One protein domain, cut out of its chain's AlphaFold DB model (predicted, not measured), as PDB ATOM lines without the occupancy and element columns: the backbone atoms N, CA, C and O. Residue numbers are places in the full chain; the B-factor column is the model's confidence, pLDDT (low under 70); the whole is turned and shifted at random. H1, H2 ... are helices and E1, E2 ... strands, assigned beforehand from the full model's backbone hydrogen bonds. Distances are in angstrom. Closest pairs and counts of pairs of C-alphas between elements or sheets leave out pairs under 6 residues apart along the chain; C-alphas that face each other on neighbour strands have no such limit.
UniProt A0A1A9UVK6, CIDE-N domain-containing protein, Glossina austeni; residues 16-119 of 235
ATOM      1  N   LYS A  16     627.740 652.504 766.115       68.06
ATOM      2  CA  LYS A  16     628.824 651.504 766.052       68.06
ATOM      3  C   LYS A  16     628.363 650.102 766.446       68.06
ATOM      4  O   LYS A  16     628.687 649.141 765.759       68.06
ATOM      5  N   VAL A  17     627.574 649.980 767.514       73.12
ATOM      6  CA  VAL A  17     627.007 648.689 767.936       73.12
ATOM      7  C   VAL A  17     626.051 648.154 766.870       73.12
ATOM      8  O   VAL A  17     626.103 646.971 766.547       73.12
ATOM      9  N   LYS A  18     625.233 649.023 766.258       75.12
ATOM     10  CA  LYS A  18     624.355 648.626 765.156       75.12
ATOM     11  C   LYS A  18     625.151 648.111 763.958       75.12
ATOM     12  O   LYS A  18     624.805 647.045 763.475       75.12
ATOM     13  N   SER A  19     626.235 648.774 763.532       61.50
ATOM     14  CA  SER A  19     627.043 648.268 762.408       61.50
ATOM     15  C   SER A  19     627.739 646.941 762.729       61.50
ATOM     16  O   SER A  19     627.823 646.088 761.857       61.50
ATOM     17  N   TYR A  20     628.177 646.730 763.975       51.69
ATOM     18  CA  TYR A  20     628.742 645.449 764.421       51.69
ATOM     19  C   TYR A  20     627.712 644.312 764.377       51.69
ATOM     20  O   TYR A  20     628.006 643.213 763.909       51.69
ATOM     21  N   VAL A  21     626.483 644.577 764.827       57.31
ATOM     22  CA  VAL A  21     625.378 643.608 764.772       57.31
ATOM     23  C   VAL A  21     624.901 643.391 763.328       57.31
ATOM     24  O   VAL A  21     624.553 642.270 762.970       57.31
ATOM     25  N   GLU A  22     624.918 644.420 762.477       54.66
ATOM     26  CA  GLU A  22     624.594 644.326 761.045       54.66
ATOM     27  C   GLU A  22     625.637 643.481 760.294       54.66
ATOM     28  O   GLU A  22     625.270 642.635 759.486       54.66
ATOM     29  N   GLN A  23     626.927 643.622 760.621       53.72
ATOM     30  CA  GLN A  23     628.005 642.788 760.072       53.72
ATOM     31  C   GLN A  23     627.884 641.317 760.501       53.72
ATOM     32  O   GLN A  23     628.169 640.426 759.706       53.72
ATOM     33  N   GLN A  24     627.392 641.039 761.714       51.38
ATOM     34  CA  GLN A  24     627.059 639.669 762.136       51.38
ATOM     35  C   GLN A  24     625.770 639.148 761.480       51.38
ATOM     36  O   GLN A  24     625.663 637.958 761.195       51.38
ATOM     37  N   LYS A  25     624.808 640.027 761.173       47.84
ATOM     38  CA  LYS A  25     623.603 639.691 760.394       47.84
ATOM     39  C   LYS A  25     623.872 639.523 758.899       47.84
ATOM     40  O   LYS A  25     623.101 638.822 758.260       47.84
ATOM     41  N   LEU A  26     624.968 640.059 758.364       46.00
ATOM     42  CA  LEU A  26     625.500 639.711 757.037       46.00
ATOM     43  C   LEU A  26     626.244 638.359 757.036       46.00
ATOM     44  O   LEU A  26     626.706 637.897 755.998       46.00
ATOM     45  N   GLY A  27     626.325 637.706 758.201       42.16
ATOM     46  CA  GLY A  27     626.500 636.261 758.340       42.16
ATOM     47  C   GLY A  27     625.192 635.469 758.209       42.16
ATOM     48  O   GLY A  27     625.209 634.253 758.382       42.16
ATOM     49  N   LYS A  28     624.052 636.110 757.894       40.28
ATOM     50  CA  LYS A  28     622.934 635.409 757.254       40.28
ATOM     51  C   LYS A  28     623.323 635.180 755.806       40.28
ATOM     52  O   LYS A  28     623.315 636.110 755.002       40.28
ATOM     53  N   CYS A  29     623.672 633.937 755.500       40.75
ATOM     54  CA  CYS A  29     623.766 633.483 754.126       40.75
ATOM     55  C   CYS A  29     622.450 633.833 753.414       40.75
ATOM     56  O   CYS A  29     621.381 633.612 753.997       40.75
ATOM     57  N   PRO A  30     622.490 634.402 752.199       41.84
ATOM     58  CA  PRO A  30     621.298 634.440 751.377       41.84
ATOM     59  C   PRO A  30     620.821 632.997 751.218       41.84
ATOM     60  O   PRO A  30     621.610 632.103 750.919       41.84
ATOM     61  N   GLU A  31     619.540 632.786 751.482       42.19
ATOM     62  CA  GLU A  31     618.807 631.573 751.155       42.19
ATOM     63  C   GLU A  31     618.931 631.356 749.639       42.19
ATOM     64  O   GLU A  31     618.184 631.918 748.837       42.19
ATOM     65  N   LEU A  32     619.984 630.643 749.234       45.06
ATOM     66  CA  LEU A  32     620.277 630.350 747.844       45.06
ATOM     67  C   LEU A  32     619.610 629.028 747.495       45.06
ATOM     68  O   LEU A  32     619.938 627.960 748.006       45.06
ATOM     69  N   LYS A  33     618.617 629.180 746.626       37.34
ATOM     70  CA  LYS A  33     617.841 628.138 745.969       37.34
ATOM     71  C   LYS A  33     618.766 627.048 745.430       37.34
ATOM     72  O   LYS A  33     619.749 627.345 744.757       37.34
ATOM     73  N   LEU A  34     618.396 625.799 745.708       42.09
ATOM     74  CA  LEU A  34     619.034 624.593 745.194       42.09
ATOM     75  C   LEU A  34     619.229 624.670 743.671       42.09
ATOM     76  O   LEU A  34     618.268 624.543 742.915       42.09
ATOM     77  N   THR A  35     620.482 624.774 743.237       39.16
ATOM     78  CA  THR A  35     620.944 624.295 741.929       39.16
ATOM     79  C   THR A  35     622.316 623.639 742.106       39.16
ATOM     80  O   THR A  35     623.341 624.307 742.068       39.16
ATOM     81  N   THR A  36     622.299 622.333 742.378       48.25
ATOM     82  CA  THR A  36     623.284 621.289 742.006       48.25
ATOM     83  C   THR A  36     624.795 621.546 742.175       48.25
ATOM     84  O   THR A  36     625.598 620.903 741.508       48.25
ATOM     85  N   ILE A  37     625.221 622.407 743.100       53.16
ATOM     86  CA  ILE A  37     626.595 622.434 743.630       53.16
ATOM     87  C   ILE A  37     626.455 622.704 745.130       53.16
ATOM     88  O   ILE A  37     625.969 623.764 745.522       53.16
ATOM     89  N   SER A  38     626.755 621.717 745.976       61.91
ATOM     90  CA  SER A  38     626.585 621.808 747.430       61.91
ATOM     91  C   SER A  38     627.648 622.733 748.023       61.91
ATOM     92  O   SER A  38     628.702 622.288 748.467       61.91
ATOM     93  N   SER A  39     627.403 624.040 747.978       74.12
ATOM     94  CA  SER A  39     628.220 625.025 748.684       74.12
ATOM     95  C   SER A  39     628.064 624.808 750.184       74.12
ATOM     96  O   SER A  39     627.007 625.096 750.747       74.12
ATOM     97  N   LEU A  40     629.112 624.295 750.821       83.06
ATOM     98  CA  LEU A  40     629.114 623.979 752.241       83.06
ATOM     99  C   LEU A  40     629.640 625.146 753.064       83.06
ATOM    100  O   LEU A  40     630.350 626.040 752.589       83.06
ATOM    101  N   PHE A  41     629.239 625.146 754.325       87.12
ATOM    102  CA  PHE A  41     629.656 626.128 755.303       87.12
ATOM    103  C   PHE A  41     630.806 625.568 756.145       87.12
ATOM    104  O   PHE A  41     630.681 624.498 756.733       87.12
ATOM    105  N   TYR A  42     631.887 626.337 756.271       89.62
ATOM    106  CA  TYR A  42     633.093 625.966 757.008       89.62
ATOM    107  C   TYR A  42     633.476 627.033 758.031       89.62
ATOM    108  O   TYR A  42     633.295 628.239 757.817       89.62
ATOM    109  N   TYR A  43     634.064 626.599 759.144       91.81
ATOM    110  CA  TYR A  43     634.621 627.500 760.141       91.81
ATOM    111  C   TYR A  43     636.138 627.566 760.012       91.81
ATOM    112  O   TYR A  43     636.830 626.629 760.378       91.81
ATOM    113  N   VAL A  44     636.663 628.706 759.580       92.38
ATOM    114  CA  VAL A  44     638.100 628.931 759.419       92.38
ATOM    115  C   VAL A  44     638.643 629.754 760.585       92.38
ATOM    116  O   VAL A  44     638.142 630.841 760.888       92.38
ATOM    117  N   LYS A  45     639.668 629.237 761.254       91.94
ATOM    118  CA  LYS A  45     640.386 629.870 762.361       91.94
ATOM    119  C   LYS A  45     641.765 630.347 761.904       91.94
ATOM    120  O   LYS A  45     642.323 629.843 760.935       91.94
ATOM    121  N   ASP A  46     642.301 631.322 762.623       88.31
ATOM    122  CA  ASP A  46     643.704 631.739 762.507       88.31
ATOM    123  C   ASP A  46     644.650 630.766 763.242       88.31
ATOM    124  O   ASP A  46     644.198 630.023 764.121       88.31
ATOM    125  N   ILE A  47     645.963 630.827 762.983       85.56
ATOM    126  CA  ILE A  47     646.986 630.018 763.681       85.56
ATOM    127  C   ILE A  47     646.947 630.186 765.208       85.56
ATOM    128  O   ILE A  47     647.251 629.264 765.962       85.56
ATOM    129  N   THR A  48     646.525 631.359 765.686       80.88
ATOM    130  CA  THR A  48     646.380 631.670 767.115       80.88
ATOM    131  C   THR A  48     645.083 631.127 767.722       80.88
ATOM    132  O   THR A  48     644.870 631.253 768.929       80.88
ATOM    133  N   ARG A  49     644.184 630.582 766.888       82.62
ATOM    134  CA  ARG A  49     642.811 630.148 767.210       82.62
ATOM    135  C   ARG A  49     641.966 631.214 767.928       82.62
ATOM    136  O   ARG A  49     640.913 630.907 768.479       82.62
ATOM    137  N   ASN A  50     642.402 632.478 767.902       79.25
ATOM    138  CA  ASN A  50     641.748 633.602 768.574       79.25
ATOM    139  C   ASN A  50     640.639 634.228 767.714       79.25
ATOM    140  O   ASN A  50     639.682 634.809 768.223       79.25
ATOM    141  N   ILE A  51     640.767 634.105 766.393       81.94
ATOM    142  CA  ILE A  51     639.805 634.607 765.416       81.94
ATOM    143  C   ILE A  51     639.178 633.403 764.717       81.94
ATOM    144  O   ILE A  51     639.892 632.549 764.201       81.94
ATOM    145  N   LYS A  52     637.841 633.361 764.682       88.75
ATOM    146  CA  LYS A  52     637.044 632.360 763.961       88.75
ATOM    147  C   LYS A  52     636.151 633.076 762.950       88.75
ATOM    148  O   LYS A  52     635.426 634.007 763.308       88.75
ATOM    149  N   LYS A  53     636.213 632.662 761.688       88.69
ATOM    150  CA  LYS A  53     635.450 633.222 760.571       88.69
ATOM    151  C   LYS A  53     634.668 632.114 759.883       88.69
ATOM    152  O   LYS A  53     635.172 631.034 759.626       88.69
ATOM    153  N   ALA A  54     633.419 632.407 759.578       88.94
ATOM    154  CA  ALA A  54     632.549 631.540 758.806       88.94
ATOM    155  C   ALA A  54     632.770 631.781 757.310       88.94
ATOM    156  O   ALA A  54     632.686 632.936 756.889       88.94
ATOM    157  N   VAL A  55     633.024 630.752 756.506       89.12
ATOM    158  CA  VAL A  55     633.187 630.859 755.046       89.12
ATOM    159  C   VAL A  55     632.303 629.823 754.369       89.12
ATOM    160  O   VAL A  55     632.324 628.659 754.738       89.12
ATOM    161  N   VAL A  56     631.523 630.254 753.381       88.25
ATOM    162  CA  VAL A  56     630.769 629.345 752.510       88.25
ATOM    163  C   VAL A  56     631.562 629.177 751.230       88.25
ATOM    164  O   VAL A  56     631.913 630.189 750.618       88.25
ATOM    165  N   ALA A  57     631.841 627.941 750.837       87.38
ATOM    166  CA  ALA A  57     632.586 627.625 749.627       87.38
ATOM    167  C   ALA A  57     632.139 626.280 749.045       87.38
ATOM    168  O   ALA A  57     631.689 625.390 749.764       87.38
ATOM    169  N   SER A  58     632.269 626.153 747.731       86.88
ATOM    170  CA  SER A  58     631.995 624.933 746.970       86.88
ATOM    171  C   SER A  58     633.273 624.198 746.547       86.88
ATOM    172  O   SER A  58     633.225 622.997 746.288       86.88
ATOM    173  N   SER A  59     634.416 624.892 746.522       87.56
ATOM    174  CA  SER A  59     635.733 624.340 746.181       87.56
ATOM    175  C   SER A  59     636.839 624.809 747.135       87.56
ATOM    176  O   SER A  59     636.677 625.797 747.865       87.56
ATOM    177  N   LEU A  60     637.978 624.105 747.109       89.12
ATOM    178  CA  LEU A  60     639.154 624.436 747.916       89.12
ATOM    179  C   LEU A  60     639.803 625.755 747.452       89.12
ATOM    180  O   LEU A  60     640.226 626.581 748.261       89.12
ATOM    181  N   GLU A  61     639.833 626.003 746.144       89.94
ATOM    182  CA  GLU A  61     640.311 627.276 745.598       89.94
ATOM    183  C   GLU A  61     639.434 628.461 746.049       89.94
ATOM    184  O   GLU A  61     639.939 629.505 746.475       89.94
ATOM    185  N   GLU A  62     638.108 628.281 746.056       90.12
ATOM    186  CA  GLU A  62     637.158 629.314 746.473       90.12
ATOM    187  C   GLU A  62     637.295 629.654 747.964       90.12
ATOM    188  O   GLU A  62     637.255 630.832 748.337       90.12
ATOM    189  N   ILE A  63     637.485 628.650 748.833       90.75
ATOM    190  CA  ILE A  63     637.703 628.908 750.263       90.75
ATOM    191  C   ILE A  63     639.021 629.653 750.490       90.75
ATOM    192  O   ILE A  63     639.022 630.610 751.262       90.75
ATOM    193  N   ARG A  64     640.112 629.316 749.787       91.06
ATOM    194  CA  ARG A  64     641.406 630.016 749.921       91.06
ATOM    195  C   ARG A  64     641.294 631.497 749.550       91.06
ATOM    196  O   ARG A  64     641.749 632.349 750.316       91.06
ATOM    197  N   ALA A  65     640.613 631.812 748.447       90.19
ATOM    198  CA  ALA A  65     640.366 633.190 748.025       90.19
ATOM    199  C   ALA A  65     639.498 633.964 749.037       90.19
ATOM    200  O   ALA A  65     639.859 635.059 749.473       90.19
ATOM    201  N   LYS A  66     638.385 633.369 749.489       90.62
ATOM    202  CA  LYS A  66     637.485 633.993 750.475       90.62
ATOM    203  C   LYS A  66     638.138 634.185 751.839       90.62
ATOM    204  O   LYS A  66     637.842 635.152 752.537       90.62
ATOM    205  N   VAL A  67     638.994 633.257 752.257       91.06
ATOM    206  CA  VAL A  67     639.766 633.377 753.497       91.06
ATOM    207  C   VAL A  67     640.756 634.530 753.364       91.06
ATOM    208  O   VAL A  67     640.745 635.418 754.208       91.06
ATOM    209  N   SER A  68     641.541 634.583 752.289       89.44
ATOM    210  CA  SER A  68     642.470 635.691 752.031       89.44
ATOM    211  C   SER A  68     641.783 637.067 752.120       89.44
ATOM    212  O   SER A  68     642.256 637.947 752.844       89.44
ATOM    213  N   GLU A  69     640.598 637.217 751.516       88.12
ATOM    214  CA  GLU A  69     639.784 638.436 751.610       88.12
ATOM    215  C   GLU A  69     639.316 638.728 753.048       88.12
ATOM    216  O   GLU A  69     639.477 639.841 753.548       88.12
ATOM    217  N   LYS A  70     638.779 637.729 753.764       86.62
ATOM    218  CA  LYS A  70     638.256 637.909 755.135       86.62
ATOM    219  C   LYS A  70     639.318 638.177 756.191       86.62
ATOM    220  O   LYS A  70     638.987 638.713 757.251       86.62
ATOM    221  N   PHE A  71     640.544 637.742 755.937       84.19
ATOM    222  CA  PHE A  71     641.695 637.970 756.803       84.19
ATOM    223  C   PHE A  71     642.525 639.187 756.353       84.19
ATOM    224  O   PHE A  71     643.574 639.431 756.941       84.19
ATOM    225  N   GLU A  72     642.046 639.963 755.368       83.06
ATOM    226  CA  GLU A  72     642.691 641.180 754.839       83.06
ATOM    227  C   GLU A  72     644.112 640.930 754.287       83.06
ATOM    228  O   GLU A  72     644.950 641.829 754.245       83.06
ATOM    229  N   LYS A  73     644.390 639.698 753.840       78.25
ATOM    230  CA  LYS A  73     645.691 639.241 753.321       78.25
ATOM    231  C   LYS A  73     645.580 638.877 751.832       78.25
ATOM    232  O   LYS A  73     645.914 637.762 751.442       78.25
ATOM    233  N   LEU A  74     645.106 639.821 751.012       74.06
ATOM    234  CA  LEU A  74     644.795 639.632 749.580       74.06
ATOM    235  C   LEU A  74     645.987 639.165 748.724       74.06
ATOM    236  O   LEU A  74     645.791 638.470 747.732       74.06
ATOM    237  N   ASP A  75     647.214 639.503 749.125       76.44
ATOM    238  CA  ASP A  75     648.436 639.158 748.380       76.44
ATOM    239  C   ASP A  75     648.962 637.742 748.679       76.44
ATOM    240  O   ASP A  75     649.982 637.328 748.128       76.44
ATOM    241  N   GLN A  76     648.317 636.995 749.584       83.19
ATOM    242  CA  GLN A  76     648.794 635.688 750.037       83.19
ATOM    243  C   GLN A  76     647.664 634.664 750.078       83.19
ATOM    244  O   GLN A  76     646.661 634.842 750.773       83.19
ATOM    245  N   LEU A  77     647.868 633.546 749.378       87.19
ATOM    246  CA  LEU A  77     646.991 632.386 749.465       87.19
ATOM    247  C   LEU A  77     647.353 631.567 750.712       87.19
ATOM    248  O   LEU A  77     648.504 631.142 750.839       87.19
ATOM    249  N   PRO A  78     646.406 631.352 751.638       90.62
ATOM    250  CA  PRO A  78     646.645 630.518 752.803       90.62
ATOM    251  C   PRO A  78     646.587 629.032 752.437       90.62
ATOM    252  O   PRO A  78     645.782 628.614 751.602       90.62
ATOM    253  N   THR A  79     647.385 628.224 753.127       91.88
ATOM    254  CA  THR A  79     647.229 626.770 753.164       91.88
ATOM    255  C   THR A  79     646.206 626.404 754.234       91.88
ATOM    256  O   THR A  79     646.169 626.982 755.325       91.88
ATOM    257  N   ILE A  80     645.312 625.475 753.910       93.00
ATOM    258  CA  ILE A  80     644.196 625.104 754.780       93.00
ATOM    259  C   ILE A  80     644.544 623.788 755.460       93.00
ATOM    260  O   ILE A  80     644.905 622.828 754.792       93.00
ATOM    261  N   HIS A  81     644.438 623.757 756.782       92.88
ATOM    262  CA  HIS A  81     644.710 622.580 757.598       92.88
ATOM    263  C   HIS A  81     643.495 622.244 758.462       92.88
ATOM    264  O   HIS A  81     642.686 623.122 758.773       92.88
ATOM    265  N   LEU A  82     643.378 620.999 758.905       91.75
ATOM    266  CA  LEU A  82     642.390 620.595 759.902       91.75
ATOM    267  C   LEU A  82     642.769 621.095 761.308       91.75
ATOM    268  O   LEU A  82     643.934 621.077 761.708       91.75
ATOM    269  N   ASP A  83     641.784 621.551 762.092       89.75
ATOM    270  CA  ASP A  83     642.022 621.996 763.481       89.75
ATOM    271  C   ASP A  83     642.328 620.825 764.435       89.75
ATOM    272  O   ASP A  83     643.022 621.012 765.440       89.75
ATOM    273  N   SER A  84     641.823 619.629 764.111       85.88
ATOM    274  CA  SER A  84     641.912 618.423 764.946       85.88
ATOM    275  C   SER A  84     643.328 617.863 765.055       85.88
ATOM    276  O   SER A  84     643.771 617.525 766.151       85.88
ATOM    277  N   ASP A  85     644.023 617.747 763.930       82.81
ATOM    278  CA  ASP A  85     645.282 617.008 763.799       82.81
ATOM    279  C   ASP A  85     646.343 617.755 762.980       82.81
ATOM    280  O   ASP A  85     647.506 617.357 762.986       82.81
ATOM    281  N   GLY A  86     645.972 618.852 762.313       86.56
ATOM    282  CA  GLY A  86     646.889 619.614 761.477       86.56
ATOM    283  C   GLY A  86     647.172 618.979 760.125       86.56
ATOM    284  O   GLY A  86     648.162 619.349 759.502       86.56
ATOM    285  N   THR A  87     646.327 618.059 759.657       90.50
ATOM    286  CA  THR A  87     646.428 617.523 758.295       90.50
ATOM    287  C   THR A  87     646.170 618.640 757.282       90.50
ATOM    288  O   THR A  87     645.165 619.352 757.378       90.50
ATOM    289  N   GLU A  88     647.094 618.828 756.336       92.88
ATOM    290  CA  GLU A  88     646.943 619.782 755.235       92.88
ATOM    291  C   GLU A  88     645.894 619.278 754.239       92.88
ATOM    292  O   GLU A  88     645.851 618.096 753.914       92.88
ATOM    293  N   ILE A  89     645.038 620.187 753.773       91.75
ATOM    294  CA  ILE A  89     644.051 619.925 752.729       91.75
ATOM    295  C   ILE A  89     644.551 620.590 751.449       91.75
ATOM    296  O   ILE A  89     644.422 621.810 751.252       91.75
ATOM    297  N   ASP A  90     645.138 619.775 750.587       91.75
ATOM    298  CA  ASP A  90     645.679 620.146 749.283       91.75
ATOM    299  C   ASP A  90     644.812 619.668 748.109       91.75
ATOM    300  O   ASP A  90     644.815 620.345 747.082       91.75
ATOM    301  N   ASP A  91     644.007 618.616 748.299       90.12
ATOM    302  CA  ASP A  91     643.146 618.027 747.267       90.12
ATOM    303  C   ASP A  91     641.633 618.289 747.454       90.12
ATOM    304  O   ASP A  91     641.054 618.149 748.539       90.12
ATOM    305  N   GLU A  92     640.938 618.567 746.345       88.06
ATOM    306  CA  GLU A  92     639.479 618.736 746.288       88.06
ATOM    307  C   GLU A  92     638.680 617.500 746.718       88.06
ATOM    308  O   GLU A  92     637.571 617.639 747.240       88.06
ATOM    309  N   GLU A  93     639.189 616.294 746.462       88.12
ATOM    310  CA  GLU A  93     638.488 615.058 746.822       88.12
ATOM    311  C   GLU A  93     638.370 614.936 748.340       88.12
ATOM    312  O   GLU A  93     637.274 614.714 748.856       88.12
ATOM    313  N   TYR A  94     639.466 615.202 749.054       88.88
ATOM    314  CA  TYR A  94     639.470 615.227 750.508       88.88
ATOM    315  C   TYR A  94     638.544 616.318 751.047       88.88
ATOM    316  O   TYR A  94     637.727 616.056 751.930       88.88
ATOM    317  N   PHE A  95     638.584 617.515 750.454       87.94
ATOM    318  CA  PHE A  95     637.719 618.631 750.844       87.94
ATOM    319  C   PHE A  95     636.223 618.283 750.788       87.94
ATOM    320  O   PHE A  95     635.458 618.724 751.642       87.94
ATOM    321  N   ARG A  96     635.797 617.453 749.828       86.44
ATOM    322  CA  ARG A  96     634.397 617.000 749.704       86.44
ATOM    323  C   ARG A  96     633.970 615.984 750.758       86.44
ATOM    324  O   ARG A  96     632.773 615.820 750.968       86.44
ATOM    325  N   THR A  97     634.915 615.287 751.382       87.94
ATOM    326  CA  THR A  97     634.617 614.334 752.464       87.94
ATOM    327  C   THR A  97     634.418 615.013 753.818       87.94
ATOM    328  O   THR A  97     633.994 614.358 754.766       87.94
ATOM    329  N   LEU A  98     634.719 616.315 753.915       86.88
ATOM    330  CA  LEU A  98     634.592 617.085 755.145       86.88
ATOM    331  C   LEU A  98     633.130 617.394 755.476       86.88
ATOM    332  O   LEU A  98     632.315 617.671 754.597       86.88
ATOM    333  N   ASP A  99     632.830 617.408 756.773       85.19
ATOM    334  CA  ASP A  99     631.494 617.707 757.282       85.19
ATOM    335  C   ASP A  99     631.076 619.170 757.058       85.19
ATOM    336  O   ASP A  99     631.891 620.104 757.047       85.19
ATOM    337  N   GLU A 100     629.757 619.372 756.963       78.19
ATOM    338  CA  GLU A 100     629.089 620.671 756.829       78.19
ATOM    339  C   GLU A 100     629.167 621.507 758.122       78.19
ATOM    340  O   GLU A 100     628.165 621.726 758.798       78.19
ATOM    341  N   ASN A 101     630.370 621.926 758.506       82.19
ATOM    342  CA  ASN A 101     630.736 622.782 759.651       82.19
ATOM    343  C   ASN A 101     632.175 622.503 760.112       82.19
ATOM    344  O   ASN A 101     632.550 622.946 761.204       82.19
ATOM    345  N   ALA A 102     632.975 621.787 759.315       87.31
ATOM    346  CA  ALA A 102     634.333 621.436 759.684       87.31
ATOM    347  C   ALA A 102     635.132 622.669 760.142       87.31
ATOM    348  O   ALA A 102     635.033 623.770 759.579       87.31
ATOM    349  N   GLU A 103     635.909 622.473 761.208       91.44
ATOM    350  CA  GLU A 103     636.801 623.489 761.749       91.44
ATOM    351  C   GLU A 103     638.171 623.372 761.080       91.44
ATOM    352  O   GLU A 103     638.882 622.377 761.218       91.44
ATOM    353  N   LEU A 104     638.530 624.421 760.352       92.88
ATOM    354  CA  LEU A 104     639.740 624.526 759.553       92.88
ATOM    355  C   LEU A 104     640.632 625.629 760.122       92.88
ATOM    356  O   LEU A 104     640.146 626.586 760.727       92.88
ATOM    357  N   ILE A 105     641.933 625.534 759.889       92.38
ATOM    358  CA  ILE A 105     642.915 626.573 760.192       92.38
ATOM    359  C   ILE A 105     643.511 627.077 758.883       92.38
ATOM    360  O   ILE A 105     643.964 626.289 758.056       92.38
ATOM    361  N   ALA A 106     643.526 628.395 758.712       92.88
ATOM    362  CA  ALA A 106     644.260 629.045 757.639       92.88
ATOM    363  C   ALA A 106     645.677 629.372 758.113       92.88
ATOM    364  O   ALA A 106     645.856 630.080 759.103       92.88
ATOM    365  N   VAL A 107     646.674 628.867 757.393       91.12
ATOM    366  CA  VAL A 107     648.092 629.118 757.644       91.12
ATOM    367  C   VAL A 107     648.627 629.963 756.498       91.12
ATOM    368  O   VAL A 107     648.520 629.586 755.333       91.12
ATOM    369  N   PHE A 108     649.165 631.141 756.804       90.31
ATOM    370  CA  PHE A 108     649.726 632.016 755.776       90.31
ATOM    371  C   PHE A 108     651.204 631.698 755.518       90.31
ATOM    372  O   PHE A 108     651.876 631.121 756.375       90.31
ATOM    373  N   PRO A 109     651.751 632.092 754.356       86.31
ATOM    374  CA  PRO A 109     653.173 631.946 754.074       86.31
ATOM    375  C   PRO A 109     654.044 632.563 755.181       86.31
ATOM    376  O   PRO A 109     653.918 633.746 755.499       86.31
ATOM    377  N   GLY A 110     654.945 631.763 755.759       81.56
ATOM    378  CA  GLY A 110     655.807 632.165 756.881       81.56
ATOM    379  C   GLY A 110     655.245 631.840 758.270       81.56
ATOM    380  O   GLY A 110     655.939 632.026 759.269       81.56
ATOM    381  N   GLU A 111     654.022 631.325 758.335       83.44
ATOM    382  CA  GLU A 111     653.418 630.745 759.528       83.44
ATOM    383  C   GLU A 111     653.376 629.212 759.394       83.44
ATOM    384  O   GLU A 111     653.482 628.658 758.300       83.44
ATOM    385  N   HIS A 112     653.232 628.516 760.521       85.31
ATOM    386  CA  HIS A 112     653.085 627.061 760.558       85.31
ATOM    387  C   HIS A 112     651.885 626.692 761.420       85.31
ATOM    388  O   HIS A 112     651.560 627.415 762.365       85.31
ATOM    389  N   TRP A 113     651.239 625.566 761.109       87.06
ATOM    390  CA  TRP A 113     650.200 625.017 761.972       87.06
ATOM    391  C   TRP A 113     650.791 624.685 763.346       87.06
ATOM    392  O   TRP A 113     651.886 624.126 763.452       87.06
ATOM    393  N   ILE A 114     650.072 625.059 764.405       83.25
ATOM    394  CA  ILE A 114     650.507 624.832 765.781       83.25
ATOM    395  C   ILE A 114     649.441 624.035 766.521       83.25
ATOM    396  O   ILE A 114     648.266 624.419 766.582       83.25
ATOM    397  N   ASP A 115     649.888 622.955 767.152       79.94
ATOM    398  CA  ASP A 115     649.066 622.162 768.048       79.94
ATOM    399  C   ASP A 115     648.837 622.890 769.389       79.94
ATOM    400  O   ASP A 115     649.759 623.405 770.035       79.94
ATOM    401  N   VAL A 116     647.589 622.879 769.853       70.81
ATOM    402  CA  VAL A 116     647.173 623.347 771.180       70.81
ATOM    403  C   VAL A 116     647.866 622.598 772.316       70.81
ATOM    404  O   VAL A 116     648.111 623.192 773.374       70.81
ATOM    405  N   TYR A 117     648.233 621.329 772.121       65.31
ATOM    406  CA  TYR A 117     648.946 620.559 773.143       65.31
ATOM    407  C   TYR A 117     650.400 621.021 773.323       65.31
ATOM    408  O   TYR A 117     650.935 620.958 774.437       65.31
ATOM    409  N   TRP A 118     651.016 621.592 772.281       57.66
ATOM    410  CA  TRP A 118     652.369 622.146 772.368       57.66
ATOM    411  C   TRP A 118     652.408 623.437 773.197       57.66
ATOM    412  O   TRP A 118     653.339 623.667 773.972       57.66
ATOM    413  N   PHE A 119     651.351 624.254 773.120       51.53
ATOM    414  CA  PHE A 119     651.240 625.485 773.907       51.53
ATOM    415  C   PHE A 119     650.887 625.242 775.379       51.53
ATOM    416  O   PHE A 119     651.415 625.944 776.243       51.53
TER     417      PHE A 119
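AT A GLANCE: This is residues 16 to 119 of the 235 residues of the protein "CIDE-N domain-containing protein" of Glossina austeni (UniProt A0A1A9UVK6). A small, strongly twisted sheet of four strands has one helix, H2, packed over one of its faces. Before it comes a long arm from which residues 16 to 26, with H1, and residues 30 to 36 stick out; at the other end of the printed part the short H4 sits far from the sheet. The 104 printed residues hold four named helices and four named strands, in the order H1 E1 E2 H2 E3 H3 E4 H4; the mixed sheet runs E2 E1 E4 E3, and the class is mixed, in two layers, with the helix on one face of the sheet. The whole is compact, with a radius of gyration of the C-alphas of 14.4 A and spans of 39 by 39 by 28 A.

HOW THE PARTS SIT: H1, residues 16 to 25, stands free and touches no helix. A long link leads to E1, residues 40 to 45, an inner strand. E1 and E2, residues 52 to 57, form an antiparallel hairpin, with N 42 and O 55 at 2.8 A. H2, residues 60 to 70, is on the sheet at a height of 6.1 A; it lies only just over E1, on which 3 of its C-alphas fall, and runs slantwise to the strands, at 49 degrees to E1 on the local plane. The closest C-alphas of E2 and H2 are those of Ala 57 and Ile 63, 5.3 A apart. E2, H2 and E3, residues 79 to 82, make a split strand-helix-strand unit, two strands running the same way with other strands between them, and its crossover is right-handed. H3, residues 92 to 97, is not on the sheet; it is close to H2 but not clearly touching, the closest C-alphas being those of Leu 60 and Glu 92, 5.9 A apart. E4, residues 103 to 107, is parallel to E1, with N 45 and O 104 at 2.7 A, and antiparallel to E3, with N 81 and O 105 at 2.9 A. H4, residues 116 to 119, is not on the sheet and touches no helix. Every O i to N i+4 pair is within hydrogen-bond range in H1 and H2, 1 of 2 in H3; H4 is too short for such a pair.

IN THESE COORDINATES: H1 begins at C-alpha 16 (628.824, 651.504, 766.052) and measures 14.1 A. E1 measures 16.3 A, E2 15.7 A, H2 15.3 A and E4 13.3 A. H2 begins at C-alpha 60 (639.154, 624.436, 747.916), and H4 ends at C-alpha 119 (651.240, 625.485, 773.907).

THE WHOLE: The C-alphas farthest apart, of Thr 35 and Phe 119, are 44.1 A apart. The printed part has no cut. Mean pLDDT of the printed part is 78.2; residue 16, residues 19 to 38 and residues 117 to 119 are under 70.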